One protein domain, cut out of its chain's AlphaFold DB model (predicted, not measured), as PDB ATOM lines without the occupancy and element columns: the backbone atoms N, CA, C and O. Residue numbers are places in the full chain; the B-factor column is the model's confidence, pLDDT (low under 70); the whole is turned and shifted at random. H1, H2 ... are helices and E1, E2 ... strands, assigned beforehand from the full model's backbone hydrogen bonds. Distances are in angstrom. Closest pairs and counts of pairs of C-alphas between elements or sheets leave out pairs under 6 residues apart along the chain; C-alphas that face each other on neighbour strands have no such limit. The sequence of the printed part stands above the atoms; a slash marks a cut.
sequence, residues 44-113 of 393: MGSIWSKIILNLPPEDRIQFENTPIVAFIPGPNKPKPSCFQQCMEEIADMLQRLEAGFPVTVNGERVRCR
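This is residues 44 to 113 of the 393 residues of an uncharacterized protein of Catenaria anguillulae PL171 (UniProt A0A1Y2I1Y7). A long helix, H2, runs along one side of a loose, open model: the stretch 82 to 90 lies beside the antiparallel strand pair E1 and E2, and past the helix's last residue the chain goes on into a second strand pair, the hairpin E3 and E4. Between E1 and E2 the chain makes a wide loop, residues 50 to 67, which holds the small helix H1 on the side of the strand pair away from H2. The printed part has 70 residues with two named helices and four named strands, in the order E1, H1, E2, H2, E3, E4; its two sheets of two strands, E1 - E2 and E3 - E4, are both antiparallel, and the class is mixed, helices and strands. The whole is loose, with a radius of gyration of the C-alphas of 15.5 A, and flat, spanning 47 by 29 by 15 A.

E1, residues 44 to 49, begins at C-alpha 44 (-7.797, -37.261, -39.840) and is 13.8 A long from first to last C-alpha. H1, residues 57 to 60, measures 5.2 A. E2, residues 68 to 73, measures 13.5 A. H2, residues 80 to 99, runs 28.1 A from C-alpha 80 at (-11.580, -36.949, -24.190) to C-alpha 99. E3, residues 101 to 105, measures 12.5 A. E4, residues 108 to 112, measures 11.9 A and ends at C-alpha 112 (-32.310, -59.124, -37.556).

E1 and E2 are antiparallel neighbours, their directions 171 degrees apart; N 48 and O 70 are 3.0 A apart and N 72 and O 46 2.9 A, both within hydrogen-bond range. The closest C-alphas of E2 and H2 are those of Ala 70 and Ile 90, 7.9 A apart. E1 and H2 are apart, and so are H1 and H2. In H2 every O i to N i+4 pair is within hydrogen-bond range; H1 is too short for such a pair, and 0 of its 1 O i to N i+3 pair is within range. The closest C-alphas of H2 and E4 are those of Leu 97 and Cys 112, 8.0 A apart. E3 and E4 form a hairpin with an angle of 140 degrees between their directions; N 103 and O 110 are 2.8 A apart and N 112 and O 101 2.9 A, within hydrogen-bond range. E2 is apart from both E3 and E4.

The two C-alphas farthest apart, those of Asn 76 and Gly 107, are 48.0 A apart. The printed part has no cut. The links from H2 to E3 and from E3 to E4 are tight, the other three are short, and there is no long link. The mean pLDDT of the printed part is 84.6, with low confidence, under 70, at residues 44 to 46 and 74 to 75.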
ATOM      1  N   MET A  44      -7.179 -36.021 -40.351       45.19
ATOM      2  CA  MET A  44      -7.797 -37.261 -39.840       45.19
ATOM      3  C   MET A  44      -7.458 -37.553 -38.369       45.19
ATOM      4  O   MET A  44      -6.333 -37.926 -38.048       45.19
ATOM      5  N   GLY A  45      -8.461 -37.435 -37.488       55.56
ATOM      6  CA  GLY A  45      -8.314 -37.678 -36.049       55.56
ATOM      7  C   GLY A  45      -8.621 -39.126 -35.670       55.56
ATOM      8  O   GLY A  45      -7.883 -39.739 -34.902       55.56
ATOM      9  N   SER A  46      -9.711 -39.697 -36.200       64.19
ATOM     10  CA  SER A  46     -10.052 -41.127 -36.088       64.19
ATOM     11  C   SER A  46     -11.097 -41.537 -37.140       64.19
ATOM     12  O   SER A  46     -12.049 -40.794 -37.384       64.19
ATOM     13  N   ILE A  47     -10.967 -42.740 -37.715       70.25
ATOM     14  CA  ILE A  47     -11.996 -43.394 -38.549       70.25
ATOM     15  C   ILE A  47     -12.430 -44.696 -37.886       70.25
ATOM     16  O   ILE A  47     -11.595 -45.453 -37.400       70.25
ATOM     17  N   TRP A  48     -13.733 -44.964 -37.928       74.62
ATOM     18  CA  TRP A  48     -14.317 -46.216 -37.465       74.62
ATOM     19  C   TRP A  48     -15.019 -46.921 -38.616       74.62
ATOM     20  O   TRP A  48     -16.033 -46.437 -39.125       74.62
ATOM     21  N   SER A  49     -14.494 -48.076 -39.004       78.62
ATOM     22  CA  SER A  49     -15.077 -48.965 -40.007       78.62
ATOM     23  C   SER A  49     -15.585 -50.253 -39.366       78.62
ATOM     24  O   SER A  49     -14.991 -50.748 -38.406       78.62
ATOM     25  N   LYS A  50     -16.662 -50.827 -39.906       81.75
ATOM     26  CA  LYS A  50     -17.189 -52.128 -39.468       81.75
ATOM     27  C   LYS A  50     -16.883 -53.213 -40.490       81.75
ATOM     28  O   LYS A  50     -17.007 -52.976 -41.682       81.75
ATOM     29  N   ILE A  51     -16.569 -54.409 -40.001       82.12
ATOM     30  CA  ILE A  51     -16.416 -55.616 -40.818       82.12
ATOM     31  C   ILE A  51     -17.601 -56.538 -40.535       82.12
ATOM     32  O   ILE A  51     -17.857 -56.895 -39.383       82.12
ATOM     33  N   ILE A  52     -18.326 -56.936 -41.581       87.06
ATOM     34  CA  ILE A  52     -19.483 -57.830 -41.456       87.06
ATOM     35  C   ILE A  52     -19.001 -59.281 -41.467       87.06
ATOM     36  O   ILE A  52     -18.760 -59.867 -42.519       87.06
ATOM     37  N   LEU A  53     -18.904 -59.899 -40.289       87.94
ATOM     38  CA  LEU A  53     -18.402 -61.273 -40.137       87.94
ATOM     39  C   LEU A  53     -19.315 -62.363 -40.737       87.94
ATOM     40  O   LEU A  53     -18.961 -63.537 -40.691       87.94
ATOM     41  N   ASN A  54     -20.464 -62.005 -41.308       89.56
ATOM     42  CA  ASN A  54     -21.353 -62.930 -42.014       89.56
ATOM     43  C   ASN A  54     -20.965 -63.137 -43.488       89.56
ATOM     44  O   ASN A  54     -21.433 -64.092 -44.098       89.56
ATOM     45  N   LEU A  55     -20.133 -62.264 -44.062       88.94
ATOM     46  CA  LEU A  55     -19.656 -62.405 -45.442       88.94
ATOM     47  C   LEU A  55     -18.508 -63.427 -45.529       88.94
ATOM     48  O   LEU A  55     -17.942 -63.778 -44.498       88.94
ATOM     49  N   PRO A  56     -18.114 -63.931 -46.701       88.50
ATOM     50  CA  PRO A  56     -16.862 -64.676 -46.859       88.50
ATOM     51  C   PRO A  56     -15.623 -63.791 -46.591       88.50
ATOM     52  O   PRO A  56     -15.683 -62.586 -46.845       88.50
ATOM     53  N   PRO A  57     -14.505 -64.319 -46.051       83.75
ATOM     54  CA  PRO A  57     -13.292 -63.536 -45.772       83.75
ATOM     55  C   PRO A  57     -12.779 -62.689 -46.948       83.75
ATOM     56  O   PRO A  57     -12.328 -61.566 -46.734       83.75
ATOM     57  N   GLU A  58     -12.891 -63.207 -48.168       83.06
ATOM     58  CA  GLU A  58     -12.528 -62.563 -49.434       83.06
ATOM     59  C   GLU A  58     -13.364 -61.311 -49.757       83.06
ATOM     60  O   GLU A  58     -12.891 -60.404 -50.445       83.06
ATOM     61  N   ASP A  59     -14.570 -61.218 -49.193       87.12
ATOM     62  CA  ASP A  59     -15.508 -60.121 -49.438       87.12
ATOM     63  C   ASP A  59     -15.555 -59.118 -48.285       87.12
ATOM     64  O   ASP A  59     -15.836 -57.937 -48.491       87.12
ATOM     65  N   ARG A  60     -15.248 -59.564 -47.060       86.19
ATOM     66  CA  ARG A  60     -15.355 -58.773 -45.820       86.19
ATOM     67  C   ARG A  60     -14.552 -57.478 -45.806       86.19
ATOM     68  O   ARG A  60     -14.934 -56.561 -45.090       86.19
ATOM     69  N   ILE A  61     -13.426 -57.446 -46.515       78.31
ATOM     70  CA  ILE A  61     -12.472 -56.326 -46.518       78.31
ATOM     71  C   ILE A  61     -12.613 -55.425 -47.748       78.31
ATOM     72  O   ILE A  61     -11.853 -54.469 -47.902       78.31
ATOM     73  N   GLN A  62     -13.567 -55.729 -48.633       79.62
ATOM     74  CA  GLN A  62     -13.882 -54.871 -49.768       79.62
ATOM     75  C   GLN A  62     -14.528 -53.577 -49.265       79.62
ATOM     76  O   GLN A  62     -15.229 -53.564 -48.245       79.62
ATOM     77  N   PHE A  63     -14.264 -52.474 -49.963       76.56
ATOM     78  CA  PHE A  63     -14.696 -51.140 -49.546       76.56
ATOM     79  C   PHE A  63     -16.223 -51.059 -49.412       76.56
ATOM     80  O   PHE A  63     -16.745 -50.503 -48.447       76.56
ATOM     81  N   GLU A  64     -16.934 -51.709 -50.327       81.94
ATOM     82  CA  GLU A  64     -18.393 -51.786 -50.395       81.94
ATOM     83  C   GLU A  64     -18.997 -52.517 -49.185       81.94
ATOM     84  O   GLU A  64     -20.119 -52.225 -48.773       81.94
ATOM     85  N   ASN A  65     -18.231 -53.431 -48.583       83.88
ATOM     86  CA  ASN A  65     -18.638 -54.273 -47.456       83.88
ATOM     87  C   ASN A  65     -18.083 -53.791 -46.107       83.88
ATOM     88  O   ASN A  65     -18.336 -54.420 -45.075       83.88
ATOM     89  N   THR A  66     -17.356 -52.668 -46.106       84.19
ATOM     90  CA  THR A  66     -16.689 -52.103 -44.929       84.19
ATOM     91  C   THR A  66     -17.247 -50.709 -44.619       84.19
ATOM     92  O   THR A  66     -16.567 -49.698 -44.819       84.19
ATOM     93  N   PRO A  67     -18.509 -50.601 -44.157       82.38
ATOM     94  CA  PRO A  67     -19.138 -49.307 -43.941       82.38
ATOM     95  C   PRO A  67     -18.414 -48.517 -42.846       82.38
ATOM     96  O   PRO A  67     -18.133 -49.024 -41.752       82.38
ATOM     97  N   ILE A  68     -18.159 -47.243 -43.136       83.31
ATOM     98  CA  ILE A  68     -17.641 -46.273 -42.170       83.31
ATOM     99  C   ILE A  68     -18.809 -45.794 -41.307       83.31
ATOM    100  O   ILE A  68     -19.816 -45.313 -41.823       83.31
ATOM    101  N   VAL A  69     -18.678 -45.928 -39.989       79.00
ATOM    102  CA  VAL A  69     -19.739 -45.592 -39.025       79.00
ATOM    103  C   VAL A  69     -19.476 -44.331 -38.227       79.00
ATOM    104  O   VAL A  69     -20.418 -43.746 -37.703       79.00
ATOM    105  N   ALA A  70     -18.221 -43.899 -38.142       78.88
ATOM    106  CA  ALA A  70     -17.885 -42.626 -37.534       78.88
ATOM    107  C   ALA A  70     -16.620 -42.032 -38.149       78.88
ATOM    108  O   ALA A  70     -15.677 -42.741 -38.513       78.88
ATOM    109  N   PHE A  71     -16.619 -40.705 -38.212       79.44
ATOM    110  CA  PHE A  71     -15.499 -39.888 -38.645       79.44
ATOM    111  C   PHE A  71     -15.290 -38.778 -37.617       79.44
ATOM    112  O   PHE A  71     -16.189 -37.965 -37.398       79.44
ATOM    113  N   ILE A  72     -14.118 -38.755 -36.979       78.50
ATOM    114  CA  ILE A  72     -13.740 -37.706 -36.028       78.50
ATOM    115  C   ILE A  72     -12.644 -36.855 -36.690       78.50
ATOM    116  O   ILE A  72     -11.498 -37.311 -36.782       78.50
ATOM    117  N   PRO A  73     -12.974 -35.649 -37.194       70.56
ATOM    118  CA  PRO A  73     -12.003 -34.781 -37.853       70.56
ATOM    119  C   PRO A  73     -11.003 -34.198 -36.851       70.56
ATOM    120  O   PRO A  73     -11.343 -33.927 -35.700       70.56
ATOM    121  N   GLY A  74      -9.784 -33.930 -37.309       68.88
ATOM    122  CA  GLY A  74      -8.762 -33.238 -36.518       68.88
ATOM    123  C   GLY A  74      -7.353 -33.714 -36.873       68.88
ATOM    124  O   GLY A  74      -7.176 -34.897 -37.111       68.88
ATOM    125  N   PRO A  75      -6.326 -32.849 -36.892       63.69
ATOM    126  CA  PRO A  75      -4.947 -33.312 -37.076       63.69
ATOM    127  C   PRO A  75      -4.385 -33.932 -35.782       63.69
ATOM    128  O   PRO A  75      -3.298 -34.494 -35.769       63.69
ATOM    129  N   ASN A  76      -5.128 -33.801 -34.679       72.81
ATOM    130  CA  ASN A  76      -4.744 -34.193 -33.333       72.81
ATOM    131  C   ASN A  76      -5.765 -35.170 -32.750       72.81
ATOM    132  O   ASN A  76      -6.926 -35.200 -33.164       72.81
ATOM    133  N   LYS A  77      -5.345 -35.892 -31.705       73.12
ATOM    134  CA  LYS A  77      -6.231 -36.738 -30.903       73.12
ATOM    135  C   LYS A  77      -7.446 -35.924 -30.412       73.12
ATOM    136  O   LYS A  77      -7.246 -34.836 -29.858       73.12
ATOM    137  N   PRO A  78      -8.686 -36.421 -30.577       78.62
ATOM    138  CA  PRO A  78      -9.868 -35.726 -30.085       78.62
ATOM    139  C   PRO A  78      -9.800 -35.512 -28.571       78.62
ATOM    140  O   PRO A  78      -9.250 -36.331 -27.830       78.62
ATOM    141  N   LYS A  79     -10.387 -34.403 -28.101       82.25
ATOM    142  CA  LYS A  79     -10.536 -34.157 -26.660       82.25
ATOM    143  C   LYS A  79     -11.305 -35.327 -26.027       82.25
ATOM    144  O   LYS A  79     -12.287 -35.759 -26.634       82.25
ATOM    145  N   PRO A  80     -10.939 -35.793 -24.817       81.12
ATOM    146  CA  PRO A  80     -11.580 -36.949 -24.190       81.12
ATOM    147  C   PRO A  80     -13.107 -36.852 -24.127       81.12
ATOM    148  O   PRO A  80     -13.784 -37.801 -24.495       81.12
ATOM    149  N   SER A  81     -13.650 -35.683 -23.772       80.94
ATOM    150  CA  SER A  81     -15.100 -35.460 -23.714       80.94
ATOM    151  C   SER A  81     -15.791 -35.576 -25.076       80.94
ATOM    152  O   SER A  81     -16.877 -36.133 -25.165       80.94
ATOM    153  N   CYS A  82     -15.162 -35.083 -26.146       82.44
ATOM    154  CA  CYS A  82     -15.696 -35.196 -27.503       82.44
ATOM    155  C   CYS A  82     -15.650 -36.647 -27.990       82.44
ATOM    156  O   CYS A  82     -16.632 -37.140 -28.534       82.44
ATOM    157  N   PHE A  83     -14.533 -37.339 -27.754       84.00
ATOM    158  CA  PHE A  83     -14.411 -38.753 -28.095       84.00
ATOM    159  C   PHE A  83     -15.460 -39.590 -27.357       84.00
ATOM    160  O   PHE A  83     -16.142 -40.393 -27.983       84.00
ATOM    161  N   GLN A  84     -15.627 -39.356 -26.053       83.88
ATOM    162  CA  GLN A  84     -16.609 -40.049 -25.228       83.88
ATOM    163  C   GLN A  84     -18.038 -39.853 -25.750       83.88
ATOM    164  O   GLN A  84     -18.718 -40.843 -25.980       83.88
ATOM    165  N   GLN A  85     -18.453 -38.615 -26.036       85.44
ATOM    166  CA  GLN A  85     -19.775 -38.341 -26.619       85.44
ATOM    167  C   GLN A  85     -19.986 -39.084 -27.944       85.44
ATOM    168  O   GLN A  85     -21.027 -39.700 -28.157       85.44
ATOM    169  N   CYS A  86     -18.990 -39.080 -28.838       87.25
ATOM    170  CA  CYS A  86     -19.079 -39.837 -30.086       87.25
ATOM    171  C   CYS A  86     -19.231 -41.342 -29.835       87.25
ATOM    172  O   CYS A  86     -19.989 -42.006 -30.539       87.25
ATOM    173  N   MET A  87     -18.509 -41.888 -28.857       87.88
ATOM    174  CA  MET A  87     -18.599 -43.306 -28.527       87.88
ATOM    175  C   MET A  87     -19.935 -43.679 -27.880       87.88
ATOM    176  O   MET A  87     -20.455 -44.746 -28.190       87.88
ATOM    177  N   GLU A  88     -20.511 -42.814 -27.045       89.81
ATOM    178  CA  GLU A  88     -21.833 -43.007 -26.432       89.81
ATOM    179  C   GLU A  88     -22.935 -43.093 -27.503       89.81
ATOM    180  O   GLU A  88     -23.749 -44.014 -27.478       89.81
ATOM    181  N   GLU A  89     -22.904 -42.216 -28.511       90.69
ATOM    182  CA  GLU A  89     -23.828 -42.264 -29.657       90.69
ATOM    183  C   GLU A  89     -23.667 -43.554 -30.485       90.69
ATOM    184  O   GLU A  89     -24.644 -44.169 -30.925       90.69
ATOM    185  N   ILE A  90     -22.421 -43.999 -30.688       90.50
ATOM    186  CA  ILE A  90     -22.139 -45.269 -31.368       90.50
ATOM    187  C   ILE A  90     -22.655 -46.445 -30.530       90.50
ATOM    188  O   ILE A  90     -23.260 -47.359 -31.092       90.50
ATOM    189  N   ALA A  91     -22.443 -46.424 -29.215       91.62
ATOM    190  CA  ALA A  91     -22.902 -47.459 -28.298       91.62
ATOM    191  C   ALA A  91     -24.434 -47.556 -28.295       91.62
ATOM    192  O   ALA A  91     -24.958 -48.655 -28.456       91.62
ATOM    193  N   ASP A  92     -25.156 -46.435 -28.222       93.06
ATOM    194  CA  ASP A  92     -26.622 -46.412 -28.302       93.06
ATOM    195  C   ASP A  92     -27.140 -46.994 -29.631       93.06
ATOM    196  O   ASP A  92     -28.050 -47.829 -29.663       93.06
ATOM    197  N   MET A  93     -26.527 -46.610 -30.755       92.06
ATOM    198  CA  MET A  93     -26.854 -47.197 -32.057       92.06
ATOM    199  C   MET A  93     -26.608 -48.712 -32.076       92.06
ATOM    200  O   MET A  93     -27.453 -49.463 -32.566       92.06
ATOM    201  N   LEU A  94     -25.489 -49.180 -31.523       92.44
ATOM    202  CA  LEU A  94     -25.158 -50.603 -31.452       92.44
ATOM    203  C   LEU A  94     -26.117 -51.376 -30.539       92.44
ATOM    204  O   LEU A  94     -26.567 -52.449 -30.930       92.44
ATOM    205  N   GLN A  95     -26.511 -50.817 -29.393       94.38
ATOM    206  CA  GLN A  95     -27.512 -51.419 -28.505       94.38
ATOM    207  C   GLN A  95     -28.856 -51.612 -29.215       94.38
ATOM    208  O   GLN A  95     -29.480 -52.670 -29.103       94.38
ATOM    209  N   ARG A  96     -29.299 -50.623 -30.004       93.94
ATOM    210  CA  ARG A  96     -30.520 -50.746 -30.817       93.94
ATOM    211  C   ARG A  96     -30.415 -51.882 -31.836       93.94
ATOM    212  O   ARG A  96     -31.388 -52.610 -32.045       93.94
ATOM    213  N   LEU A  97     -29.244 -52.076 -32.441       93.50
ATOM    214  CA  LEU A  97     -29.008 -53.196 -33.353       93.50
ATOM    215  C   LEU A  97     -28.940 -54.553 -32.624       93.50
ATOM    216  O   LEU A  97     -29.427 -55.549 -33.165       93.50
ATOM    217  N   GLU A  98     -28.407 -54.600 -31.399       95.31
ATOM    218  CA  GLU A  98     -28.397 -55.802 -30.552       95.31
ATOM    219  C   GLU A  98     -29.806 -56.194 -30.087       95.31
ATOM    220  O   GLU A  98     -30.120 -57.387 -30.007       95.31
ATOM    221  N   ALA A  99     -30.678 -55.221 -29.810       94.88
ATOM    222  CA  ALA A  99     -32.092 -55.458 -29.499       94.88
ATOM    223  C   ALA A  99     -32.851 -56.036 -30.709       94.88
ATOM    224  O   ALA A  99     -33.725 -56.901 -30.571       94.88
ATOM    225  N   GLY A 100     -32.444 -55.612 -31.902       95.25
ATOM    226  CA  GLY A 100     -32.895 -56.125 -33.182       95.25
ATOM    227  C   GLY A 100     -33.966 -55.273 -33.848       95.25
ATOM    228  O   GLY A 100     -34.741 -54.564 -33.210       95.25
ATOM    229  N   PHE A 101     -34.029 -55.385 -35.168       94.12
ATOM    230  CA  PHE A 101     -34.908 -54.603 -36.028       94.12
ATOM    231  C   PHE A 101     -35.565 -55.502 -37.086       94.12
ATOM    232  O   PHE A 101     -35.005 -56.535 -37.467       94.12
ATOM    233  N   PRO A 102     -36.784 -55.170 -37.538       95.38
ATOM    234  CA  PRO A 102     -37.460 -55.946 -38.565       95.38
ATOM    235  C   PRO A 102     -36.817 -55.714 -39.936       95.38
ATOM    236  O   PRO A 102     -36.580 -54.573 -40.325       95.38
ATOM    237  N   VAL A 103     -36.608 -56.790 -40.688       94.81
ATOM    238  CA  VAL A 103     -36.128 -56.774 -42.076       94.81
ATOM    239  C   VAL A 103     -37.005 -57.715 -42.893       94.81
ATOM    240  O   VAL A 103     -37.458 -58.737 -42.380       94.81
ATOM    241  N   THR A 104     -37.262 -57.379 -44.154       95.75
ATOM    242  CA  THR A 104     -37.936 -58.290 -45.084       95.75
ATOM    243  C   THR A 104     -36.892 -59.021 -45.912       95.75
ATOM    244  O   THR A 104     -36.114 -58.386 -46.620       95.75
ATOM    245  N   VAL A 105     -36.886 -60.349 -45.836       92.31
ATOM    246  CA  VAL A 105     -36.006 -61.223 -46.617       92.31
ATOM    247  C   VAL A 105     -36.901 -62.194 -47.372       92.31
ATOM    248  O   VAL A 105     -37.709 -62.881 -46.761       92.31
ATOM    249  N   ASN A 106     -36.807 -62.215 -48.703       93.38
ATOM    250  CA  ASN A 106     -37.624 -63.084 -49.566       93.38
ATOM    251  C   ASN A 106     -39.145 -62.986 -49.312       93.38
ATOM    252  O   ASN A 106     -39.864 -63.972 -49.402       93.38
ATOM    253  N   GLY A 107     -39.640 -61.789 -48.980       93.62
ATOM    254  CA  GLY A 107     -41.058 -61.549 -48.679       93.62
ATOM    255  C   GLY A 107     -41.474 -61.868 -47.238       93.62
ATOM    256  O   GLY A 107     -42.559 -61.464 -46.824       93.62
ATOM    257  N   GLU A 108     -40.609 -62.494 -46.440       94.88
ATOM    258  CA  GLU A 108     -40.866 -62.791 -45.032       94.88
ATOM    259  C   GLU A 108     -40.278 -61.723 -44.114       94.88
ATOM    260  O   GLU A 108     -39.161 -61.238 -44.310       94.88
ATOM    261  N   ARG A 109     -41.029 -61.347 -43.074       95.25
ATOM    262  CA  ARG A 109     -40.572 -60.379 -42.075       95.25
ATOM    263  C   ARG A 109     -39.816 -61.105 -40.967       95.25
ATOM    264  O   ARG A 109     -40.423 -61.759 -40.124       95.25
ATOM    265  N   VAL A 110     -38.503 -60.926 -40.931       95.19
ATOM    266  CA  VAL A 110     -37.608 -61.496 -39.918       95.19
ATOM    267  C   VAL A 110     -37.096 -60.413 -38.971       95.19
ATOM    268  O   VAL A 110     -37.061 -59.230 -39.313       95.19
ATOM    269  N   ARG A 111     -36.692 -60.798 -37.757       95.50
ATOM    270  CA  ARG A 111     -35.976 -59.901 -36.838       95.50
ATOM    271  C   ARG A 111     -34.477 -60.129 -36.998       95.50
ATOM    272  O   ARG A 111     -33.982 -61.197 -36.656       95.50
ATOM    273  N   CYS A 112     -33.766 -59.119 -37.483       94.56
ATOM    274  CA  CYS A 112     -32.310 -59.124 -37.556       94.56
ATOM    275  C   CYS A 112     -31.728 -58.541 -36.264       94.56
ATOM    276  O   CYS A 112     -32.246 -57.550 -35.752       94.56
ATOM    277  N   ARG A 113     -30.667 -59.155 -35.738       95.00
ATOM    278  CA  ARG A 113     -29.885 -58.655 -34.598       95.00
ATOM    279  C   ARG A 113     -28.428 -58.589 -35.023       95.00
ATOM    280  O   ARG A 113     -27.956 -59.502 -35.699       95.00
TER     281      ARG A 113